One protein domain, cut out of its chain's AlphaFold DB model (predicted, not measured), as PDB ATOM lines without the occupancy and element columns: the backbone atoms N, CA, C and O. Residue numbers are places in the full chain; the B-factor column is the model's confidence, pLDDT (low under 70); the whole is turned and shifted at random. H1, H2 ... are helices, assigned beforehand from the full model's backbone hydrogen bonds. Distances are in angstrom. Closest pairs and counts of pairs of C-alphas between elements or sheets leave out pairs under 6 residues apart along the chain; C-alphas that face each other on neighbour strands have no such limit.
ATOM      1  N   ASP A   5     147.341 174.825 192.089       85.69
ATOM      2  CA  ASP A   5     146.775 175.036 193.419       85.69
ATOM      3  C   ASP A   5     146.004 173.807 193.949       85.69
ATOM      4  O   ASP A   5     146.060 173.534 195.145       85.69
ATOM      5  N   GLU A   6     145.320 173.040 193.088       91.75
ATOM      6  CA  GLU A   6     144.613 171.805 193.481       91.75
ATOM      7  C   GLU A   6     145.601 170.714 193.894       91.75
ATOM      8  O   GLU A   6     145.450 170.110 194.954       91.75
ATOM      9  N   GLU A   7     146.653 170.516 193.093       93.81
ATOM     10  CA  GLU A   7     147.702 169.530 193.374       93.81
ATOM     11  C   GLU A   7     148.478 169.886 194.651       93.81
ATOM     12  O   GLU A   7     148.803 169.008 195.452       93.81
ATOM     13  N   GLN A   8     148.756 171.177 194.875       94.50
ATOM     14  CA  GLN A   8     149.398 171.645 196.106       94.50
ATOM     15  C   GLN A   8     148.513 171.427 197.336       94.50
ATOM     16  O   GLN A   8     149.025 171.039 198.386       94.50
ATOM     17  N   LEU A   9     147.202 171.665 197.220       94.62
ATOM     18  CA  LEU A   9     146.269 171.474 198.329       94.62
ATOM     19  C   LEU A   9     146.096 169.988 198.668       94.62
ATOM     20  O   LEU A   9     146.113 169.633 199.844       94.62
ATOM     21  N   GLU A  10     146.000 169.117 197.663       96.56
ATOM     22  CA  GLU A  10     145.927 167.664 197.852       96.56
ATOM     23  C   GLU A  10     147.177 167.121 198.566       96.56
ATOM     24  O   GLU A  10     147.060 166.424 199.577       96.56
ATOM     25  N   GLN A  11     148.375 167.528 198.128       96.88
ATOM     26  CA  GLN A  11     149.633 167.162 198.794       96.88
ATOM     27  C   GLN A  11     149.709 167.700 200.229       96.88
ATOM     28  O   GLN A  11     150.178 167.007 201.132       96.88
ATOM     29  N   ALA A  12     149.247 168.931 200.465       97.25
ATOM     30  CA  ALA A  12     149.238 169.520 201.800       97.25
ATOM     31  C   ALA A  12     148.320 168.751 202.764       97.25
ATOM     32  O   ALA A  12     148.692 168.557 203.922       97.25
ATOM     33  N   ILE A  13     147.165 168.269 202.290       97.56
ATOM     34  CA  ILE A  13     146.250 167.430 203.077       97.56
ATOM     35  C   ILE A  13     146.920 166.098 203.435       97.56
ATOM     36  O   ILE A  13     146.873 165.690 204.592       97.56
ATOM     37  N   GLU A  14     147.600 165.444 202.488       97.94
ATOM     38  CA  GLU A  14     148.311 164.180 202.743       97.94
ATOM     39  C   GLU A  14     149.422 164.339 203.801       97.94
ATOM     40  O   GLU A  14     149.566 163.513 204.713       97.94
ATOM     41  N   VAL A  15     150.178 165.440 203.728       98.12
ATOM     42  CA  VAL A  15     151.205 165.776 204.724       98.12
ATOM     43  C   VAL A  15     150.578 166.096 206.085       98.12
ATOM     44  O   VAL A  15     151.102 165.641 207.100       98.12
ATOM     45  N   ALA A  16     149.463 166.830 206.125       97.50
ATOM     46  CA  ALA A  16     148.764 167.175 207.365       97.50
ATOM     47  C   ALA A  16     148.212 165.936 208.087       97.50
ATOM     48  O   ALA A  16     148.412 165.797 209.293       97.50
ATOM     49  N   VAL A  17     147.621 164.994 207.342       97.94
ATOM     50  CA  VAL A  17     147.170 163.693 207.869       97.94
ATOM     51  C   VAL A  17     148.347 162.906 208.452       97.94
ATOM     52  O   VAL A  17     148.243 162.321 209.524       97.94
ATOM     53  N   SER A  18     149.500 162.923 207.778       97.75
ATOM     54  CA  SER A  18     150.709 162.235 208.256       97.75
ATOM     55  C   SER A  18     151.328 162.886 209.499       97.75
ATOM     56  O   SER A  18     152.051 162.225 210.247       97.75
ATOM     57  N   ALA A  19     151.083 164.180 209.702       98.00
ATOM     58  CA  ALA A  19     151.612 164.971 210.808       98.00
ATOM     59  C   ALA A  19     150.670 165.045 212.025       98.00
ATOM     60  O   ALA A  19     151.017 165.736 212.981       98.00
ATOM     61  N   ASP A  20     149.531 164.340 211.999       97.00
ATOM     62  CA  ASP A  20     148.525 164.327 213.076       97.00
ATOM     63  C   ASP A  20     147.993 165.742 213.393       97.00
ATOM     64  O   ASP A  20     147.856 166.150 214.547       97.00
ATOM     65  N   VAL A  21     147.765 166.534 212.334       97.81
ATOM     66  CA  VAL A  21     147.056 167.821 212.428       97.81
ATOM     67  C   VAL A  21     145.594 167.560 212.798       97.81
ATOM     68  O   VAL A  21     145.055 166.502 212.493       97.81
ATOM     69  N   ASP A  22     144.957 168.531 213.448       97.75
ATOM     70  CA  ASP A  22     143.563 168.449 213.878       97.75
ATOM     71  C   ASP A  22     142.601 168.041 212.738       97.75
ATOM     72  O   ASP A  22     142.647 168.587 211.628       97.75
ATOM     73  N   ASP A  23     141.715 167.083 213.029       96.56
ATOM     74  CA  ASP A  23     140.763 166.516 212.067       96.56
ATOM     75  C   ASP A  23     139.804 167.573 211.491       96.56
ATOM     76  O   ASP A  23     139.373 167.459 210.340       96.56
ATOM     77  N   GLU A  24     139.468 168.622 212.256       95.62
ATOM     78  CA  GLU A  24     138.589 169.700 211.795       95.62
ATOM     79  C   GLU A  24     139.252 170.504 210.669       95.62
ATOM     80  O   GLU A  24     138.609 170.844 209.670       95.62
ATOM     81  N   ASP A  25     140.553 170.766 210.791       97.12
ATOM     82  CA  ASP A  25     141.322 171.492 209.782       97.12
ATOM     83  C   ASP A  25     141.537 170.645 208.520       97.12
ATOM     84  O   ASP A  25     141.431 171.161 207.401       97.12
ATOM     85  N   ILE A  26     141.750 169.332 208.679       97.69
ATOM     86  CA  ILE A  26     141.827 168.383 207.558       97.69
ATOM     87  C   ILE A  26     140.492 168.344 206.799       97.69
ATOM     88  O   ILE A  26     140.482 168.449 205.568       97.69
ATOM     89  N   LEU A  27     139.359 168.261 207.506       96.12
ATOM     90  CA  LEU A  27     138.026 168.273 206.893       96.12
ATOM     91  C   LEU A  27     137.736 169.588 206.158       96.12
ATOM     92  O   LEU A  27     137.233 169.564 205.033       96.12
ATOM     93  N   LYS A  28     138.095 170.740 206.740       96.19
ATOM     94  CA  LYS A  28     137.973 172.046 206.065       96.19
ATOM     95  C   LYS A  28     138.778 172.088 204.766       96.19
ATOM     96  O   LYS A  28     138.273 172.568 203.751       96.19
ATOM     97  N   ALA A  29     140.007 171.572 204.777       96.56
ATOM     98  CA  ALA A  29     140.851 171.525 203.588       96.56
ATOM     99  C   ALA A  29     140.282 170.587 202.507       96.56
ATOM    100  O   ALA A  29     140.245 170.965 201.335       96.56
ATOM    101  N   GLN A  30     139.776 169.408 202.890       96.81
ATOM    102  CA  GLN A  30     139.129 168.464 201.969       96.81
ATOM    103  C   GLN A  30     137.862 169.045 201.330       96.81
ATOM    104  O   GLN A  30     137.689 168.938 200.116       96.81
ATOM    105  N   ASN A  31     137.009 169.714 202.110       96.12
ATOM    106  CA  ASN A  31     135.814 170.377 201.581       96.12
ATOM    107  C   ASN A  31     136.176 171.465 200.567       96.12
ATOM    108  O   ASN A  31     135.565 171.549 199.507       96.12
ATOM    109  N   LYS A  32     137.225 172.245 200.845       94.75
ATOM    110  CA  LYS A  32     137.721 173.260 199.913       94.75
ATOM    111  C   LYS A  32     138.305 172.655 198.634       94.75
ATOM    112  O   LYS A  32     138.146 173.229 197.560       94.75
ATOM    113  N   LEU A  33     138.961 171.497 198.726       94.44
ATOM    114  CA  LEU A  33     139.432 170.761 197.551       94.44
ATOM    115  C   LEU A  33     138.254 170.277 196.694       94.44
ATOM    116  O   LEU A  33     138.289 170.441 195.477       94.44
ATOM    117  N   LEU A  34     137.201 169.742 197.318       94.31
ATOM    118  CA  LEU A  34     135.979 169.344 196.613       94.31
ATOM    119  C   LEU A  34     135.291 170.541 195.950       94.31
ATOM    120  O   LEU A  34     134.936 170.451 194.780       94.31
ATOM    121  N   GLU A  35     135.173 171.674 196.643       90.81
ATOM    122  CA  GLU A  35     134.630 172.922 196.086       90.81
ATOM    123  C   GLU A  35     135.417 173.367 194.840       90.81
ATOM    124  O   GLU A  35     134.838 173.651 193.790       90.81
ATOM    125  N   LEU A  36     136.754 173.348 194.911       88.56
ATOM    126  CA  LEU A  36     137.608 173.653 193.763       88.56
ATOM    127  C   LEU A  36     137.412 172.649 192.625       88.56
ATOM    128  O   LEU A  36     137.342 173.061 191.471       88.56
ATOM    129  N   GLN A  37     137.285 171.355 192.912       89.56
ATOM    130  CA  GLN A  37     137.030 170.335 191.891       89.56
ATOM    131  C   GLN A  37     135.639 170.465 191.254       89.56
ATOM    132  O   GLN A  37     135.481 170.134 190.078       89.56
ATOM    133  N   MET A  38     134.653 170.968 192.000       91.12
ATOM    134  CA  MET A  38     133.294 171.211 191.515       91.12
ATOM    135  C   MET A  38     133.177 172.487 190.676       91.12
ATOM    136  O   MET A  38     132.349 172.515 189.766       91.12
ATOM    137  N   MET A  39     134.021 173.503 190.908       85.81
ATOM    138  CA  MET A  39     134.049 174.691 190.049       85.81
ATOM    139  C   MET A  39     134.411 174.308 188.614       85.81
ATOM    140  O   MET A  39     135.482 173.751 188.326       85.81
ATOM    141  N   THR A  40     133.527 174.666 187.689       89.62
ATOM    142  CA  THR A  40     133.743 174.424 186.266       89.62
ATOM    143  C   THR A  40     134.962 175.213 185.768       89.62
ATOM    144  O   THR A  40     135.316 176.264 186.317       89.62
ATOM    145  N   PRO A  41     135.646 174.750 184.707       84.19
ATOM    146  CA  PRO A  41     136.781 175.485 184.149       84.19
ATOM    147  C   PRO A  41     136.398 176.894 183.661       84.19
ATOM    148  O   PRO A  41     137.241 177.789 183.683       84.19
ATOM    149  N   GLU A  42     135.141 177.106 183.259       86.88
ATOM    150  CA  GLU A  42     134.612 178.413 182.854       86.88
ATOM    151  C   GLU A  42     134.469 179.367 184.049       86.88
ATOM    152  O   GLU A  42     134.952 180.497 183.998       86.88
ATOM    153  N   GLU A  43     133.914 178.898 185.168       86.25
ATOM    154  CA  GLU A  43     133.819 179.687 186.404       86.25
ATOM    155  C   GLU A  43     135.197 180.032 186.969       86.25
ATOM    156  O   GLU A  43     135.428 181.163 187.405       86.25
ATOM    157  N   LYS A  44     136.147 179.088 186.917       85.00
ATOM    158  CA  LYS A  44     137.539 179.337 187.318       85.00
ATOM    159  C   LYS A  44     138.180 180.425 186.466       85.00
ATOM    160  O   LYS A  44     138.824 181.319 187.019       85.00
ATOM    161  N   ALA A  45     137.986 180.379 185.148       86.88
ATOM    162  CA  ALA A  45     138.477 181.412 184.241       86.88
ATOM    163  C   ALA A  45     137.844 182.776 184.561       86.88
ATOM    164  O   ALA A  45     138.568 183.749 184.765       86.88
ATOM    165  N   ALA A  46     136.521 182.831 184.738       87.06
ATOM    166  CA  ALA A  46     135.814 184.061 185.089       87.06
ATOM    167  C   ALA A  46     136.262 184.635 186.449       87.06
ATOM    168  O   ALA A  46     136.442 185.846 186.604       87.06
ATOM    169  N   LYS A  47     136.491 183.782 187.457       88.12
ATOM    170  CA  LYS A  47     137.020 184.199 188.765       88.12
ATOM    171  C   LYS A  47     138.448 184.727 188.638       88.12
ATOM    172  O   LYS A  47     138.753 185.774 189.208       88.12
ATOM    173  N   ALA A  48     139.300 184.055 187.866       88.50
ATOM    174  CA  ALA A  48     140.664 184.504 187.603       88.50
ATOM    175  C   ALA A  48     140.690 185.863 186.881       88.50
ATOM    176  O   ALA A  48     141.456 186.745 187.271       88.50
ATOM    177  N   GLU A  49     139.811 186.079 185.900       89.81
ATOM    178  CA  GLU A  49     139.646 187.369 185.221       89.81
ATOM    179  C   GLU A  49     139.184 188.466 186.182       89.81
ATOM    180  O   GLU A  49     139.768 189.551 186.205       89.81
ATOM    181  N   ARG A  50     138.205 188.181 187.053       89.62
ATOM    182  CA  ARG A  50     137.761 189.125 188.094       89.62
ATOM    183  C   ARG A  50     138.897 189.502 189.041       89.62
ATOM    184  O   ARG A  50     139.072 190.685 189.339       89.62
ATOM    185  N   VAL A  51     139.677 188.526 189.502       90.19
ATOM    186  CA  VAL A  51     140.833 188.763 190.381       90.19
ATOM    187  C   VAL A  51     141.893 189.593 189.657       90.19
ATOM    188  O   VAL A  51     142.370 190.583 190.212       90.19
ATOM    189  N   LYS A  52     142.210 189.259 188.401       93.00
ATOM    190  CA  LYS A  52     143.143 190.023 187.565       93.00
ATOM    191  C   LYS A  52     142.669 191.465 187.376       93.00
ATOM    192  O   LYS A  52     143.455 192.383 187.583       93.00
ATOM    193  N   HIS A  53     141.389 191.679 187.082       93.06
ATOM    194  CA  HIS A  53     140.799 193.010 186.942       93.06
ATOM    195  C   HIS A  53     140.880 193.813 188.252       93.06
ATOM    196  O   HIS A  53     141.262 194.985 188.253       93.06
ATOM    197  N   GLN A  54     140.585 193.191 189.400       94.00
ATOM    198  CA  GLN A  54     140.751 193.838 190.705       94.00
ATOM    199  C   GLN A  54     142.216 194.187 190.997       94.00
ATOM    200  O   GLN A  54     142.487 195.257 191.547       94.00
ATOM    201  N   GLN A  55     143.153 193.313 190.629       95.38
ATOM    202  CA  GLN A  55     144.583 193.551 190.799       95.38
ATOM    203  C   GLN A  55     145.065 194.705 189.911       95.38
ATOM    204  O   GLN A  55     145.658 195.648 190.425       95.38
ATOM    205  N   GLN A  56     144.704 194.710 188.625       96.31
ATOM    206  CA  GLN A  56     144.990 195.814 187.701       96.31
ATOM    207  C   GLN A  56     144.438 197.142 188.230       96.31
ATOM    208  O   GLN A  56     145.129 198.159 188.218       96.31
ATOM    209  N   LYS A  57     143.218 197.139 188.779       97.19
ATOM    210  CA  LYS A  57     142.642 198.319 189.427       97.19
ATOM    211  C   LYS A  57     143.493 198.799 190.604       97.19
ATOM    212  O   LYS A  57     143.790 199.991 190.688       97.19
ATOM    213  N   LYS A  58     143.899 197.900 191.507       97.19
ATOM    214  CA  LYS A  58     144.767 198.234 192.653       97.19
ATOM    215  C   LYS A  58     146.108 198.810 192.193       97.19
ATOM    216  O   LYS A  58     146.520 199.853 192.707       97.19
ATOM    217  N   ASP A  59     146.737 198.183 191.205       97.44
ATOM    218  CA  ASP A  59     148.030 198.601 190.664       97.44
ATOM    219  C   ASP A  59     147.936 199.978 189.997       97.44
ATOM    220  O   ASP A  59     148.771 200.843 190.256       97.44
ATOM    221  N   ALA A  60     146.862 200.254 189.246       98.00
ATOM    222  CA  ALA A  60     146.626 201.566 188.645       98.00
ATOM    223  C   ALA A  60     146.593 202.687 189.699       98.00
ATOM    224  O   ALA A  60     147.286 203.698 189.563       98.00
ATOM    225  N   PHE A  61     145.847 202.503 190.795       97.94
ATOM    226  CA  PHE A  61     145.838 203.475 191.895       97.94
ATOM    227  C   PHE A  61     147.194 203.565 192.607       97.94
ATOM    228  O   PHE A  61     147.585 204.647 193.058       97.94
ATOM    229  N   GLN A  62     147.939 202.461 192.694       97.88
ATOM    230  CA  GLN A  62     149.285 202.467 193.258       97.88
ATOM    231  C   GLN A  62     150.265 203.272 192.389       97.88
ATOM    232  O   GLN A  62     151.051 204.046 192.943       97.88
ATOM    233  N   PHE A  63     150.198 203.157 191.058       98.25
ATOM    234  CA  PHE A  63     151.012 203.952 190.133       98.25
ATOM    235  C   PHE A  63     150.682 205.445 190.219       98.25
ATOM    236  O   PHE A  63     151.596 206.264 190.315       98.25
ATOM    237  N   VAL A  64     149.397 205.811 190.324       98.00
ATOM    238  CA  VAL A  64     148.974 207.206 190.564       98.00
ATOM    239  C   VAL A  64     149.589 207.755 191.854       98.00
ATOM    240  O   VAL A  64     150.110 208.873 191.868       98.00
ATOM    241  N   LYS A  65     149.575 206.958 192.932       97.69
ATOM    242  CA  LYS A  65     150.147 207.335 194.233       97.69
ATOM    243  C   LYS A  65     151.668 207.492 194.195       97.69
ATOM    244  O   LYS A  65     152.206 208.317 194.928       97.69
ATOM    245  N   LYS A  66     152.355 206.711 193.359       97.75
ATOM    246  CA  LYS A  66     153.805 206.812 193.128       97.75
ATOM    247  C   LYS A  66     154.179 207.865 192.075       97.75
ATOM    248  O   LYS A  66     155.363 208.140 191.917       97.75
ATOM    249  N   ASN A  67     153.194 208.456 191.390       97.44
ATOM    250  CA  ASN A  67     153.380 209.318 190.218       97.44
ATOM    251  C   ASN A  67     154.221 208.640 189.110       97.44
ATOM    252  O   ASN A  67     155.023 209.290 188.442       97.44
ATOM    253  N   ASP A  68     154.045 207.327 188.940       98.19
ATOM    254  CA  ASP A  68     154.732 206.514 187.932       98.19
ATOM    255  C   ASP A  68     153.893 206.459 186.649       98.19
ATOM    256  O   ASP A  68     152.906 205.726 186.554       98.19
ATOM    257  N   VAL A  69     154.258 207.299 185.678       98.00
ATOM    258  CA  VAL A  69     153.533 207.424 184.405       98.00
ATOM    259  C   VAL A  69     153.788 206.237 183.493       98.00
ATOM    260  O   VAL A  69     152.859 205.781 182.834       98.00
ATOM    261  N   GLU A  70     155.018 205.730 183.459       98.06
ATOM    262  CA  GLU A  70     155.396 204.634 182.567       98.06
ATOM    263  C   GLU A  70     154.685 203.343 182.981       98.06
ATOM    264  O   GLU A  70     154.075 202.683 182.139       98.06
ATOM    265  N   GLY A  71     154.671 203.041 184.285       97.94
ATOM    266  CA  GLY A  71     153.942 201.897 184.829       97.94
ATOM    267  C   GLY A  71     152.435 201.988 184.584       97.94
ATOM    268  O   GLY A  71     151.812 201.010 184.167       97.94
ATOM    269  N   LEU A  72     151.844 203.177 184.767       97.88
ATOM    270  CA  LEU A  72     150.419 203.383 184.512       97.88
ATOM    271  C   LEU A  72     150.073 203.277 183.021       97.88
ATOM    272  O   LEU A  72     149.081 202.639 182.680       97.88
ATOM    273  N   ALA A  73     150.868 203.882 182.138       97.12
ATOM    274  CA  ALA A  73     150.654 203.828 180.695       97.12
ATOM    275  C   ALA A  73     150.744 202.386 180.180       97.12
ATOM    276  O   ALA A  73     149.821 201.928 179.511       97.12
ATOM    277  N   ALA A  74     151.786 201.648 180.578       97.81
ATOM    278  CA  ALA A  74     151.955 200.244 180.216       97.81
ATOM    279  C   ALA A  74     150.792 199.372 180.717       97.81
ATOM    280  O   ALA A  74     150.299 198.515 179.984       97.81
ATOM    281  N   LEU A  75     150.318 199.615 181.945       97.56
ATOM    282  CA  LEU A  75     149.155 198.919 182.486       97.56
ATOM    283  C   LEU A  75     147.899 199.215 181.659       97.56
ATOM    284  O   LEU A  75     147.222 198.275 181.256       97.56
ATOM    285  N   LEU A  76     147.607 200.489 181.376       96.31
ATOM    286  CA  LEU A  76     146.433 200.895 180.595       96.31
ATOM    287  C   LEU A  76     146.485 200.398 179.143       96.31
ATOM    288  O   LEU A  76     145.439 200.092 178.585       96.31
ATOM    289  N   ASP A  77     147.672 200.293 178.547       95.94
ATOM    290  CA  ASP A  77     147.862 199.719 177.206       95.94
ATOM    291  C   ASP A  77     147.706 198.190 177.188       95.94
ATOM    292  O   ASP A  77     147.415 197.614 176.142       95.94
ATOM    293  N   SER A  78     147.887 197.528 178.336       96.12
ATOM    294  CA  SER A  78     147.659 196.085 178.493       96.12
ATOM    295  C   SER A  78     146.204 195.713 178.796       96.12
ATOM    296  O   SER A  78     145.876 194.525 178.828       96.12
ATOM    297  N   LEU A  79     145.345 196.703 179.069       95.44
ATOM    298  CA  LEU A  79     143.921 196.475 179.299       95.44
ATOM    299  C   LEU A  79     143.206 196.182 177.979       95.44
ATOM    300  O   LEU A  79     143.520 196.755 176.938       95.44
ATOM    301  N   GLU A  80     142.219 195.296 178.045       93.06
ATOM    302  CA  GLU A  80     141.315 195.027 176.929       93.06
ATOM    303  C   GLU A  80     140.448 196.261 176.634       93.06
ATOM    304  O   GLU A  80     140.134 197.042 177.536       93.06
ATOM    305  N   GLU A  81     140.054 196.443 175.371       89.25
ATOM    306  CA  GLU A  81     139.332 197.640 174.904       89.25
ATOM    307  C   GLU A  81     137.965 197.824 175.594       89.25
ATOM    308  O   GLU A  81     137.502 198.951 175.764       89.25
ATOM    309  N   ASP A  82     137.374 196.733 176.090       87.94
ATOM    310  CA  ASP A  82     136.095 196.734 176.809       87.94
ATOM    311  C   ASP A  82     136.212 197.187 178.279       87.94
ATOM    312  O   ASP A  82     135.205 197.435 178.955       87.94
ATOM    313  N   VAL A  83     137.430 197.330 178.812       93.50
ATOM    314  CA  VAL A  83     137.642 197.711 180.212       93.50
ATOM    315  C   VAL A  83     137.561 199.230 180.374       93.50
ATOM    316  O   VAL A  83     138.482 199.986 180.058       93.50
ATOM    317  N   HIS A  84     136.460 199.686 180.969       93.94
ATOM    318  CA  HIS A  84     136.173 201.099 181.226       93.94
ATOM    319  C   HIS A  84     136.934 201.616 182.459       93.94
ATOM    320  O   HIS A  84     136.359 201.927 183.505       93.94
ATOM    321  N   TRP A  85     138.258 201.736 182.350       95.94
ATOM    322  CA  TRP A  85     139.127 202.183 183.450       95.94
ATOM    323  C   TRP A  85     138.796 203.593 183.976       95.94
ATOM    324  O   TRP A  85     139.161 203.945 185.099       95.94
ATOM    325  N   GLN A  86     138.080 204.409 183.195       95.75
ATOM    326  CA  GLN A  86     137.643 205.757 183.583       95.75
ATOM    327  C   GLN A  86     136.648 205.737 184.756       95.75
ATOM    328  O   GLN A  86     136.644 206.659 185.577       95.75
ATOM    329  N   ASP A  87     135.867 204.659 184.875       95.81
ATOM    330  CA  ASP A  87     134.865 204.467 185.927       95.81
ATOM    331  C   ASP A  87     135.438 203.808 187.186       95.81
ATOM    332  O   ASP A  87     134.736 203.618 188.185       95.81
ATOM    333  N   TRP A  88     136.729 203.467 187.187       97.06
ATOM    334  CA  TRP A  88     137.368 202.870 188.349       97.06
ATOM    335  C   TRP A  88     137.426 203.855 189.514       97.06
ATOM    336  O   TRP A  88     137.958 204.960 189.401       97.06
ATOM    337  N   ARG A  89     136.908 203.412 190.666       97.19
ATOM    338  CA  ARG A  89     136.868 204.176 191.922       97.19
ATOM    339  C   ARG A  89     137.724 203.550 193.017       97.19
ATOM    340  O   ARG A  89     137.728 202.326 193.151       97.19
ATOM    341  N   ASP A  90     138.418 204.380 193.792       96.38
ATOM    342  CA  ASP A  90     139.109 203.957 195.015       96.38
ATOM    343  C   ASP A  90     138.113 203.667 196.160       96.38
ATOM    344  O   ASP A  90     136.900 203.826 196.004       96.38
ATOM    345  N   TYR A  91     138.619 203.257 197.328       92.19
ATOM    346  CA  TYR A  91     137.800 203.029 198.531       92.19
ATOM    347  C   TYR A  91     137.068 204.287 199.028       92.19
ATOM    348  O   TYR A  91     136.095 204.180 199.765       92.19
ATOM    349  N   ALA A  92     137.509 205.481 198.620       93.25
ATOM    350  CA  ALA A  92     136.852 206.749 198.922       93.25
ATOM    351  C   ALA A  92     135.865 207.182 197.815       93.25
ATOM    352  O   ALA A  92     135.375 208.311 197.830       93.25
ATOM    353  N   GLY A  93     135.588 206.318 196.830       95.25
ATOM    354  CA  GLY A  93     134.668 206.591 195.726       95.25
ATOM    355  C   GLY A  93     135.217 207.532 194.645       95.25
ATOM    356  O   GLY A  93     134.472 207.926 193.739       95.25
ATOM    357  N   ARG A  94     136.501 207.904 194.703       96.56
ATOM    358  CA  ARG A  94     137.138 208.846 193.773       96.56
ATOM    359  C   ARG A  94     137.638 208.127 192.532       96.56
ATOM    360  O   ARG A  94     138.230 207.055 192.623       96.56
ATOM    361  N   THR A  95     137.444 208.749 191.374       97.69
ATOM    362  CA  THR A  95     137.972 208.239 190.105       97.69
ATOM    363  C   THR A  95     139.493 208.370 190.034       97.69
ATOM    364  O   THR A  95     140.089 209.171 190.761       97.69
ATOM    365  N   LEU A  96     140.130 207.630 189.121       96.94
ATOM    366  CA  LEU A  96     141.582 207.684 188.906       96.94
ATOM    367  C   LEU A  96     142.085 209.119 188.650       96.94
ATOM    368  O   LEU A  96     143.050 209.567 189.271       96.94
ATOM    369  N   VAL A  97     141.363 209.873 187.810       96.94
ATOM    370  CA  VAL A  97     141.657 211.282 187.489       96.94
ATOM    371  C   VAL A  97     141.561 212.167 188.731       96.94
ATOM    372  O   VAL A  97     142.436 213.001 188.972       96.94
ATOM    373  N   ARG A  98     140.522 211.977 189.558       97.06
ATOM    374  CA  ARG A  98     140.354 212.764 190.784       97.06
ATOM    375  C   ARG A  98     141.434 212.441 191.812       97.06
ATOM    376  O   ARG A  98     141.964 213.358 192.429       97.06
ATOM    377  N   CYS A  99     141.792 211.167 191.957       97.38
ATOM    378  CA  CYS A  99     142.871 210.733 192.839       97.38
ATOM    379  C   CYS A  99     144.218 211.358 192.431       97.38
ATOM    380  O   CYS A  99     144.928 211.896 193.281       97.38
ATOM    381  N   ALA A 100     144.530 211.386 191.129       97.50
ATOM    382  CA  ALA A 100     145.735 212.033 190.610       97.50
ATOM    383  C   ALA A 100     145.755 213.554 190.861       97.50
ATOM    384  O   ALA A 100     146.812 214.112 191.167       97.50
ATOM    385  N   ALA A 101     144.598 214.220 190.765       97.12
ATOM    386  CA  ALA A 101     144.439 215.639 191.095       97.12
ATOM    387  C   ALA A 101     144.668 215.919 192.589       97.12
ATOM    388  O   ALA A 101     145.451 216.803 192.937       97.12
ATOM    389  N   ASP A 102     144.036 215.135 193.466       96.75
ATOM    390  CA  ASP A 102     144.138 215.290 194.921       96.75
ATOM    391  C   ASP A 102     145.579 215.054 195.425       96.75
ATOM    392  O   ASP A 102     146.058 215.781 196.297       96.75
ATOM    393  N   LEU A 103     146.289 214.071 194.853       97.06
ATOM    394  CA  LEU A 103     147.689 213.759 195.183       97.06
ATOM    395  C   LEU A 103     148.710 214.660 194.468       97.06
ATOM    396  O   LEU A 103     149.902 214.562 194.752       97.06
ATOM    397  N   ARG A 104     148.255 215.554 193.579       96.62
ATOM    398  CA  ARG A 104     149.094 216.448 192.758       96.62
ATOM    399  C   ARG A 104     150.121 215.706 191.889       96.62
ATOM    400  O   ARG A 104     151.218 216.199 191.647       96.62
ATOM    401  N   SER A 105     149.746 214.536 191.380       96.56
ATOM    402  CA  SER A 105     150.542 213.751 190.430       96.56
ATOM    403  C   SER A 105     150.432 214.353 189.018       96.56
ATOM    404  O   SER A 105     149.685 213.850 188.181       96.56
ATOM    405  N   GLU A 106     151.107 215.482 188.763       96.56
ATOM    406  CA  GLU A 106     150.941 216.295 187.537       96.56
ATOM    407  C   GLU A 106     151.229 215.525 186.239       96.56
ATOM    408  O   GLU A 106     150.514 215.682 185.246       96.56
ATOM    409  N   LEU A 107     152.250 214.664 186.247       97.31
ATOM    410  CA  LEU A 107     152.633 213.883 185.069       97.31
ATOM    411  C   LEU A 107     151.548 212.852 184.723       97.31
ATOM    412  O   LEU A 107     151.135 212.745 183.570       97.31
ATOM    413  N   VAL A 108     151.019 212.167 185.741       97.50
ATOM    414  CA  VAL A 108     149.904 211.222 185.595       97.50
ATOM    415  C   VAL A 108     148.622 211.933 185.154       97.50
ATOM    416  O   VAL A 108     147.895 211.417 184.310       97.50
ATOM    417  N   GLN A 109     148.342 213.135 185.667       97.19
ATOM    418  CA  GLN A 109     147.188 213.928 185.224       97.19
ATOM    419  C   GLN A 109     147.265 214.264 183.732       97.19
ATOM    420  O   GLN A 109     146.251 214.171 183.039       97.19
ATOM    421  N   LYS A 110     148.451 214.640 183.235       96.88
ATOM    422  CA  LYS A 110     148.661 214.934 181.814       96.88
ATOM    423  C   LYS A 110     148.413 213.695 180.952       96.88
ATOM    424  O   LYS A 110     147.641 213.785 180.001       96.88
ATOM    425  N   GLU A 111     148.982 212.553 181.332       96.69
ATOM    426  CA  GLU A 111     148.806 211.279 180.619       96.69
ATOM    427  C   GLU A 111     147.329 210.847 180.575       96.69
ATOM    428  O   GLU A 111     146.776 210.563 179.512       96.69
ATOM    429  N   LEU A 112     146.640 210.877 181.722       95.94
ATOM    430  CA  LEU A 112     145.215 210.538 181.799       95.94
ATOM    431  C   LEU A 112     144.346 211.508 180.983       95.94
ATOM    432  O   LEU A 112     143.372 211.089 180.353       95.94
ATOM    433  N   ALA A 113     144.687 212.799 180.963       94.81
ATOM    434  CA  ALA A 113     143.990 213.802 180.161       94.81
ATOM    435  C   ALA A 113     144.210 213.603 178.652       94.81
ATOM    436  O   ALA A 113     143.287 213.818 177.871       94.81
ATOM    437  N   GLU A 114     145.406 213.197 178.220       95.31
ATOM    438  CA  GLU A 114     145.685 212.877 176.814       95.31
ATOM    439  C   GLU A 114     144.922 211.623 176.365       95.31
ATOM    440  O   GLU A 114     144.291 211.634 175.305       95.31
ATOM    441  N   ARG A 115     144.875 210.584 177.207       93.25
ATOM    442  CA  ARG A 115     144.143 209.338 176.922       93.25
ATOM    443  C   ARG A 115     142.625 209.504 176.921       93.25
ATOM    444  O   ARG A 115     141.965 208.916 176.075       93.25
ATOM    445  N   THR A 116     142.065 210.327 177.807       91.75
ATOM    446  CA  THR A 116     140.617 210.636 177.811       91.75
ATOM    447  C   THR A 116     140.201 211.548 176.661       91.75
ATOM    448  O   THR A 116     139.077 211.455 176.176       91.75
ATOM    449  N   LYS A 117     141.099 212.428 176.197       88.75
ATOM    450  CA  LYS A 117     140.852 213.275 175.022       88.75
ATOM    451  C   LYS A 117     140.897 212.512 173.715       88.75
ATOM    452  O   LYS A 117     140.337 213.024 172.752       88.75
ATOM    453  N   LYS A 118     141.572 211.361 173.656       72.75
ATOM    454  CA  LYS A 118     141.582 210.492 172.479       72.75
ATOM    455  C   LYS A 118     140.149 209.977 172.308       72.75
ATOM    456  O   LYS A 118     139.742 209.096 173.063       72.75
TER     457      LYS A 118
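What this domain is: This is residues 5 to 118 of the 329 residues of the protein "Hypothetical protein" of Symbiodinium sp. CCMP2592 (UniProt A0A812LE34). What shape does the model have? One long helix, H3, is a stalk joining two separate ends: a helical hairpin of H1 and H2 at one end, and at the other a small head in which H4, H5 and H6 gather round the last turns of H3. What makes the length? H3, 36.8 A from first to last C-alpha, spans the gap between the hairpin and the head, which add the rest of the length, and H2 and H3 meet at a tight link as an open V. How is it made up? The printed part has 114 residues, with six named helices in the order H1 to H6 and no named strand, and its class is all helix. It is extended, with a radius of gyration of the C-alphas of 20.8 A and spans of 59 by 27 by 24 A.

Where its parts are: Where is the longest helix? H3 holds residues 41 to 66, 36.8 A from C-alpha 41 at (136.781, 175.485, 184.149) to C-alpha 66 at (153.805, 206.812, 193.128). What comes before it? H1 is residues 5 to 18, 20.0 A long, beginning at C-alpha 5 at (146.775, 175.036, 193.419), and H2 is residues 23 to 38, 22.4 A long. What follows it? H4 is residues 69 to 77, 12.0 A, and H5 is residues 96 to 102, 10.0 A. H6 is residues 106 to 117, 16.4 A, ending at C-alpha 117 at (140.852, 213.275, 175.022).

How they stand to each other: What touches H3? Residues 56 to 64 alone touch H4, closest at the C-alphas of Phe 63 and Leu 72, 5.7 A apart, in a hairpin at a shallow tilt of 25 degrees. Residues 60 to 65 alone touch H5, closest at the C-alphas of Val 64 and Ala 100, 5.8 A, the same way at a shallow tilt of 23 degrees. Where is H6? It touches H4 with residues 107 to 111 alone, closest at the C-alphas of Val 108 and Val 69, 5.4 A. H5 and H6 form a hairpin, closest at the C-alphas of Ala 100 and Gln 109, 5.9 A, at a steep tilt of 36 degrees, only just past shallow. And the far end? H1 and H2 form a hairpin, closest at the C-alphas of Ile 13 and Ile 26, 6.4 A, and both are apart from H3, H4, H5 and H6. Are the backbones sound? In H1 to H6 every O i to N i+4 pair is within hydrogen-bond range.

The domain as a whole: How far does it reach? The two C-alphas farthest apart, those of Asp 20 and Lys 117, are 62.5 A apart. Which stretches stand free or lack a named element? Residues 38 to 43, of which 41 to 43 belong to H3, and residues 45 to 52 of H3 stand free; the long link from H4 to H5, residues 78 to 95, has no named element. Is anything cut or uncertain? The printed part has no cut, its mean pLDDT is 94.6, and no printed residue is under 70.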